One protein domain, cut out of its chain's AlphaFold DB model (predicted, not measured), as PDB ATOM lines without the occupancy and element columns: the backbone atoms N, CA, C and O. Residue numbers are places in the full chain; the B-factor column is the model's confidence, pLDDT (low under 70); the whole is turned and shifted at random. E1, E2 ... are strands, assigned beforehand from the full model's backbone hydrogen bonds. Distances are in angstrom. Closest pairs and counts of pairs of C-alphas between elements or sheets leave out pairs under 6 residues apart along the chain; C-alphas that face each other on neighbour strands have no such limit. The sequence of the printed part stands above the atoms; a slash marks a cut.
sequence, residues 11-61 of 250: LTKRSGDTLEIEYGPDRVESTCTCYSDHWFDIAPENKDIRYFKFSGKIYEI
ATOM      1  N   LEU A  11      84.599 107.222 135.902       80.38
ATOM      2  CA  LEU A  11      83.941 105.970 136.240       80.38
ATOM      3  C   LEU A  11      85.010 104.944 136.590       80.38
ATOM      4  O   LEU A  11      85.996 104.791 135.870       80.38
ATOM      5  N   THR A  12      84.806 104.222 137.691       85.00
ATOM      6  CA  THR A  12      85.729 103.170 138.117       85.00
ATOM      7  C   THR A  12      85.021 101.831 138.245       85.00
ATOM      8  O   THR A  12      83.874 101.743 138.689       85.00
ATOM      9  N   LYS A  13      85.708 100.761 137.842       88.19
ATOM     10  CA  LYS A  13      85.215  99.389 137.940       88.19
ATOM     11  C   LYS A  13      86.339  98.465 138.377       88.19
ATOM     12  O   LYS A  13      87.336  98.293 137.684       88.19
ATOM     13  N   ARG A  14      86.165  97.824 139.530       88.62
ATOM     14  CA  ARG A  14      87.136  96.851 140.035       88.62
ATOM     15  C   ARG A  14      86.923  95.479 139.397       88.62
ATOM     16  O   ARG A  14      85.800  94.977 139.338       88.62
ATOM     17  N   SER A  15      88.017  94.847 138.990       89.12
ATOM     18  CA  SER A  15      88.074  93.457 138.542       89.12
ATOM     19  C   SER A  15      89.309  92.785 139.142       89.12
ATOM     20  O   SER A  15      90.417  92.930 138.634       89.12
ATOM     21  N   GLY A  16      89.121  92.050 140.242       89.88
ATOM     22  CA  GLY A  16      90.228  91.419 140.966       89.88
ATOM     23  C   GLY A  16      91.171  92.452 141.589       89.88
ATOM     24  O   GLY A  16      90.753  93.247 142.436       89.88
ATOM     25  N   ASP A  17      92.435  92.419 141.168       91.38
ATOM     26  CA  ASP A  17      93.508  93.340 141.566       91.38
ATOM     27  C   ASP A  17      93.678  94.531 140.606       91.38
ATOM     28  O   ASP A  17      94.591  95.336 140.789       91.38
ATOM     29  N   THR A  18      92.798  94.653 139.606       90.50
ATOM     30  CA  THR A  18      92.815  95.733 138.619       90.50
ATOM     31  C   THR A  18      91.651  96.698 138.840       90.50
ATOM     32  O   THR A  18      90.494  96.272 138.926       90.50
ATOM     33  N   LEU A  19      91.937  98.002 138.882       90.50
ATOM     34  CA  LEU A  19      90.925  99.060 138.810       90.50
ATOM     35  C   LEU A  19      90.852  99.621 137.387       90.50
ATOM     36  O   LEU A  19      91.795 100.240 136.906       90.50
ATOM     37  N   GLU A  20      89.742  99.397 136.698       89.75
ATOM     38  CA  GLU A  20      89.468 100.015 135.402       89.75
ATOM     39  C   GLU A  20      88.924 101.427 135.619       89.75
ATOM     40  O   GLU A  20      88.020 101.618 136.432       89.75
ATOM     41  N   ILE A  21      89.506 102.404 134.924       85.81
ATOM     42  CA  ILE A  21      89.159 103.822 134.996       85.81
ATOM     43  C   ILE A  21      88.796 104.291 133.586       85.81
ATOM     44  O   ILE A  21      89.593 104.171 132.650       85.81
ATOM     45  N   GLU A  22      87.599 104.851 133.450       80.88
ATOM     46  CA  GLU A  22      87.070 105.386 132.198       80.88
ATOM     47  C   GLU A  22      86.490 106.786 132.408       80.88
ATOM     48  O   GLU A  22      86.129 107.174 133.520       80.88
ATOM     49  N   TYR A  23      86.393 107.555 131.325       79.00
ATOM     50  CA  TYR A  23      85.691 108.830 131.361       79.00
ATOM     51  C   TYR A  23      84.181 108.605 131.440       79.00
ATOM     52  O   TYR A  23      83.621 107.781 130.717       79.00
ATOM     53  N   GLY A  24      83.532 109.365 132.312       74.19
ATOM     54  CA  GLY A  24      82.088 109.451 132.417       74.19
ATOM     55  C   GLY A  24      81.448 110.155 131.217       74.19
ATOM     56  O   GLY A  24      82.135 110.766 130.394       74.19
ATOM     57  N   PRO A  25      80.113 110.069 131.112       72.38
ATOM     58  CA  PRO A  25      79.359 110.598 129.976       72.38
ATOM     59  C   PRO A  25      79.405 112.130 129.873       72.38
ATOM     60  O   PRO A  25      79.258 112.657 128.776       72.38
ATOM     61  N   ASP A  26      79.657 112.830 130.983       68.25
ATOM     62  CA  ASP A  26      79.663 114.296 131.066       68.25
ATOM     63  C   ASP A  26      81.048 114.914 130.796       68.25
ATOM     64  O   ASP A  26      81.335 116.045 131.185       68.25
ATOM     65  N   ARG A  27      81.935 114.176 130.117       66.94
ATOM     66  CA  ARG A  27      83.259 114.674 129.732       66.94
ATOM     67  C   ARG A  27      83.119 115.881 128.804       66.94
ATOM     68  O   ARG A  27      82.731 115.741 127.645       66.94
ATOM     69  N   VAL A  28      83.549 117.048 129.277       59.22
ATOM     70  CA  VAL A  28      83.763 118.204 128.403       59.22
ATOM     71  C   VAL A  28      85.125 118.043 127.736       59.22
ATOM     72  O   VAL A  28      86.168 118.076 128.392       59.22
ATOM     73  N   GLU A  29      85.130 117.831 126.421       55.88
ATOM     74  CA  GLU A  29      86.369 117.829 125.649       55.88
ATOM     75  C   GLU A  29      86.971 119.236 125.655       55.88
ATOM     76  O   GLU A  29      86.451 120.169 125.046       55.88
ATOM     77  N   SER A  30      88.077 119.394 126.380       48.31
ATOM     78  CA  SER A  30      88.917 120.581 126.275       48.31
ATOM     79  C   SER A  30      89.849 120.435 125.075       48.31
ATOM     80  O   SER A  30      90.434 119.374 124.857       48.31
ATOM     81  N   THR A  31      90.028 121.516 124.316       43.72
ATOM     82  CA  THR A  31      91.067 121.614 123.277       43.72
ATOM     83  C   THR A  31      92.462 121.822 123.872       43.72
ATOM     84  O   THR A  31      93.453 121.829 123.143       43.72
ATOM     85  N   CYS A  32      92.565 121.990 125.193       43.31
ATOM     86  CA  CYS A  32      93.833 122.122 125.890       43.31
ATOM     87  C   CYS A  32      94.394 120.743 126.252       43.31
ATOM     88  O   CYS A  32      93.728 119.924 126.881       43.31
ATOM     89  N   THR A  33      95.654 120.505 125.902       46.28
ATOM     90  CA  THR A  33      96.417 119.356 126.391       46.28
ATOM     91  C   THR A  33      96.834 119.642 127.834       46.28
ATOM     92  O   THR A  33      97.413 120.688 128.115       46.28
ATOM     93  N   CYS A  34      96.503 118.761 128.778       43.25
ATOM     94  CA  CYS A  34      96.897 118.944 130.174       43.25
ATOM     95  C   CYS A  34      98.421 118.842 130.321       43.25
ATOM     96  O   CYS A  34      99.006 117.804 130.021       43.25
ATOM     97  N   TYR A  35      99.054 119.916 130.797       40.88
ATOM     98  CA  TYR A  35     100.510 120.030 130.962       40.88
ATOM     99  C   TYR A  35     100.984 119.842 132.413       40.88
ATOM    100  O   TYR A  35     102.108 120.205 132.754       40.88
ATOM    101  N   SER A  36     100.126 119.310 133.287       44.97
ATOM    102  CA  SER A  36     100.435 119.048 134.695       44.97
ATOM    103  C   SER A  36      99.954 117.670 135.120       44.97
ATOM    104  O   SER A  36      98.937 117.189 134.620       44.97
ATOM    105  N   ASP A  37     100.646 117.080 136.094       50.94
ATOM    106  CA  ASP A  37     100.220 115.840 136.737       50.94
ATOM    107  C   ASP A  37      98.818 116.010 137.333       50.94
ATOM    108  O   ASP A  37      98.570 116.921 138.131       50.94
ATOM    109  N   HIS A  38      97.900 115.127 136.947       53.00
ATOM    110  CA  HIS A  38      96.578 115.047 137.546       53.00
ATOM    111  C   HIS A  38      96.558 113.940 138.588       53.00
ATOM    112  O   HIS A  38      96.925 112.797 138.327       53.00
ATOM    113  N   TRP A  39      96.098 114.312 139.773       57.31
ATOM    114  CA  TRP A  39      95.951 113.429 140.912       57.31
ATOM    115  C   TRP A  39      94.486 113.033 141.001       57.31
ATOM    116  O   TRP A  39      93.611 113.897 140.947       57.31
ATOM    117  N   PHE A  40      94.216 111.742 141.130       60.91
ATOM    118  CA  PHE A  40      92.892 111.251 141.475       60.91
ATOM    119  C   PHE A  40      93.005 110.420 142.745       60.91
ATOM    120  O   PHE A  40      93.920 109.608 142.897       60.91
ATOM    121  N   ASP A  41      92.080 110.647 143.669       65.62
ATOM    122  CA  ASP A  41      92.009 109.855 144.884       65.62
ATOM    123  C   ASP A  41      91.436 108.479 144.553       65.62
ATOM    124  O   ASP A  41      90.382 108.340 143.928       65.62
ATOM    125  N   ILE A  42      92.132 107.437 144.995       70.38
ATOM    126  CA  ILE A  42      91.608 106.077 144.946       70.38
ATOM    127  C   ILE A  42      90.747 105.876 146.192       70.38
ATOM    128  O   ILE A  42      91.213 106.060 147.319       70.38
ATOM    129  N   ALA A  43      89.490 105.479 145.987       77.75
ATOM    130  CA  ALA A  43      88.574 105.187 147.083       77.75
ATOM    131  C   ALA A  43      89.182 104.128 148.039       77.75
ATOM    132  O   ALA A  43      89.822 103.184 147.561       77.75
ATOM    133  N   PRO A  44      89.010 104.242 149.372       83.31
ATOM    134  CA  PRO A  44      89.672 103.370 150.350       83.31
ATOM    135  C   PRO A  44      89.481 101.862 150.126       83.31
ATOM    136  O   PRO A  44      90.360 101.066 150.464       83.31
ATOM    137  N   GLU A  45      88.347 101.459 149.557       84.94
ATOM    138  CA  GLU A  45      88.012 100.085 149.176       84.94
ATOM    139  C   GLU A  45      88.873  99.521 148.039       84.94
ATOM    140  O   GLU A  45      88.925  98.308 147.861       84.94
ATOM    141  N   ASN A  46      89.561 100.378 147.286       86.44
ATOM    142  CA  ASN A  46      90.430 100.016 146.172       86.44
ATOM    143  C   ASN A  46      91.916 100.177 146.519       86.44
ATOM    144  O   ASN A  46      92.751 100.104 145.632       86.44
ATOM    145  N   LYS A  47      92.288 100.390 147.787       84.12
ATOM    146  CA  LYS A  47      93.690 100.633 148.183       84.12
ATOM    147  C   LYS A  47      94.650  99.458 147.944       84.12
ATOM    148  O   LYS A  47      95.857  99.628 148.063       84.12
ATOM    149  N   ASP A  48      94.120  98.256 147.725       88.06
ATOM    150  CA  ASP A  48      94.865  96.998 147.612       88.06
ATOM    151  C   ASP A  48      95.086  96.540 146.162       88.06
ATOM    152  O   ASP A  48      95.593  95.441 145.931       88.06
ATOM    153  N   ILE A  49      94.694  97.358 145.185       90.56
ATOM    154  CA  ILE A  49      94.904  97.064 143.768       90.56
ATOM    155  C   ILE A  49      96.400  97.036 143.426       90.56
ATOM    156  O   ILE A  49      97.210  97.754 144.010       90.56
ATOM    157  N   ARG A  50      96.758  96.199 142.453       89.50
ATOM    158  CA  ARG A  50      98.119  96.099 141.901       89.50
ATOM    159  C   ARG A  50      98.230  96.709 140.518       89.50
ATOM    160  O   ARG A  50      99.323  97.060 140.094       89.50
ATOM    161  N   TYR A  51      97.099  96.840 139.834       88.88
ATOM    162  CA  TYR A  51      97.043  97.359 138.484       88.88
ATOM    163  C   TYR A  51      95.926  98.385 138.353       88.88
ATOM    164  O   TYR A  51      94.884  98.288 139.007       88.88
ATOM    165  N   PHE A  52      96.102  99.332 137.441       88.00
ATOM    166  CA  PHE A  52      94.986 100.100 136.908       88.00
ATOM    167  C   PHE A  52      94.932  99.967 135.390       88.00
ATOM    168  O   PHE A  52      95.959  99.841 134.720       88.00
ATOM    169  N   LYS A  53      93.721  99.976 134.838       85.62
ATOM    170  CA  LYS A  53      93.487  99.995 133.398       85.62
ATOM    171  C   LYS A  53      92.906 101.345 133.018       85.62
ATOM    172  O   LYS A  53      91.857 101.716 133.525       85.62
ATOM    173  N   PHE A  54      93.564 102.054 132.111       83.12
ATOM    174  CA  PHE A  54      93.110 103.349 131.621       83.12
ATOM    175  C   PHE A  54      93.244 103.417 130.103       83.12
ATOM    176  O   PHE A  54      94.303 103.107 129.548       83.12
ATOM    177  N   SER A  55      92.163 103.810 129.422       75.56
ATOM    178  CA  SER A  55      92.113 103.904 127.952       75.56
ATOM    179  C   SER A  55      92.603 102.621 127.254       75.56
ATOM    180  O   SER A  55      93.371 102.655 126.294       75.56
ATOM    181  N   GLY A  56      92.212 101.461 127.795       77.12
ATOM    182  CA  GLY A  56      92.566 100.140 127.264       77.12
ATOM    183  C   GLY A  56      93.960  99.619 127.634       77.12
ATOM    184  O   GLY A  56      94.220  98.436 127.421       77.12
ATOM    185  N   LYS A  57      94.837 100.443 128.220       76.06
ATOM    186  CA  LYS A  57      96.181 100.038 128.666       76.06
ATOM    187  C   LYS A  57      96.187  99.687 130.148       76.06
ATOM    188  O   LYS A  57      95.499 100.341 130.923       76.06
ATOM    189  N   ILE A  58      96.965  98.673 130.525       82.19
ATOM    190  CA  ILE A  58      97.138  98.218 131.912       82.19
ATOM    191  C   ILE A  58      98.492  98.707 132.422       82.19
ATOM    192  O   ILE A  58      99.493  98.590 131.718       82.19
ATOM    193  N   TYR A  59      98.507  99.226 133.643       81.88
ATOM    194  CA  TYR A  59      99.678  99.756 134.328       81.88
ATOM    195  C   TYR A  59      99.808  99.083 135.692       81.88
ATOM    196  O   TYR A  59      98.804  98.887 136.376       81.88
ATOM    197  N   GLU A  60     101.030  98.727 136.078       85.56
ATOM    198  CA  GLU A  60     101.349  98.244 137.423       85.56
ATOM    199  C   GLU A  60     101.508  99.426 138.382       85.56
ATOM    200  O   GLU A  60     102.029 100.478 138.011       85.56
ATOM    201  N   ILE A  61     101.023  99.257 139.607       81.62
ATOM    202  CA  ILE A  61     101.121 100.261 140.660       81.62
ATOM    203  C   ILE A  61     102.404 100.017 141.435       81.62
ATOM    204  O   ILE A  61     102.578  98.961 142.041       81.62
TER     205      ILE A  61
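What this domain is: This is residues 11 to 61 of the 250 residues of the protein "Major paralogous domain-containing protein" of Fibrobacter sp. UWH9 (UniProt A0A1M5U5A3). This part has little regular structure: two hairpins, E1 with E2 and E3 with E4, stand side by side as one small twisted sheet, and a long loop swings out from it and returns. Residues 26 to 41 of that loop stick out. The printed part has 51 residues, under half of them in named elements, and is all strand, with no named helix; its mixed sheet has the order E1, E2, E3, E4, as along the chain. It is loose, with a radius of gyration of the C-alphas of 12.4 A, and spans 35 by 23 by 21 A.

How they stand to each other: Inner strands E2, residues 18 to 23, and E3, residues 51 to 54, are parallel at 19 degrees, with N 21 and O 53 2.8 A apart, within hydrogen-bond range. Edge strand E1, residues 11 to 15, is antiparallel to E2 at 159 degrees, with N 13 and O 20 at 2.8 A. Edge strand E4, residues 57 to 60, is antiparallel to E3 at 153 degrees, with N 52 and O 59 at 2.9 A. E1 and E4 are apart.

Where its parts are: E2 is 16.6 A long, E1 13.4 A, E4 10.3 A and E3 9.9 A. E1 begins at C-alpha 11 (83.941, 105.970, 136.240); E4 ends at C-alpha 60 (101.349, 98.244, 137.423).

The domain as a whole: The farthest C-alphas, of Gly 16 and Thr 31, are 35.0 A apart. The printed part has no cut. The link from E2 to E3 is long, 27 residues; its residues 26 to 41 have pLDDT under 70.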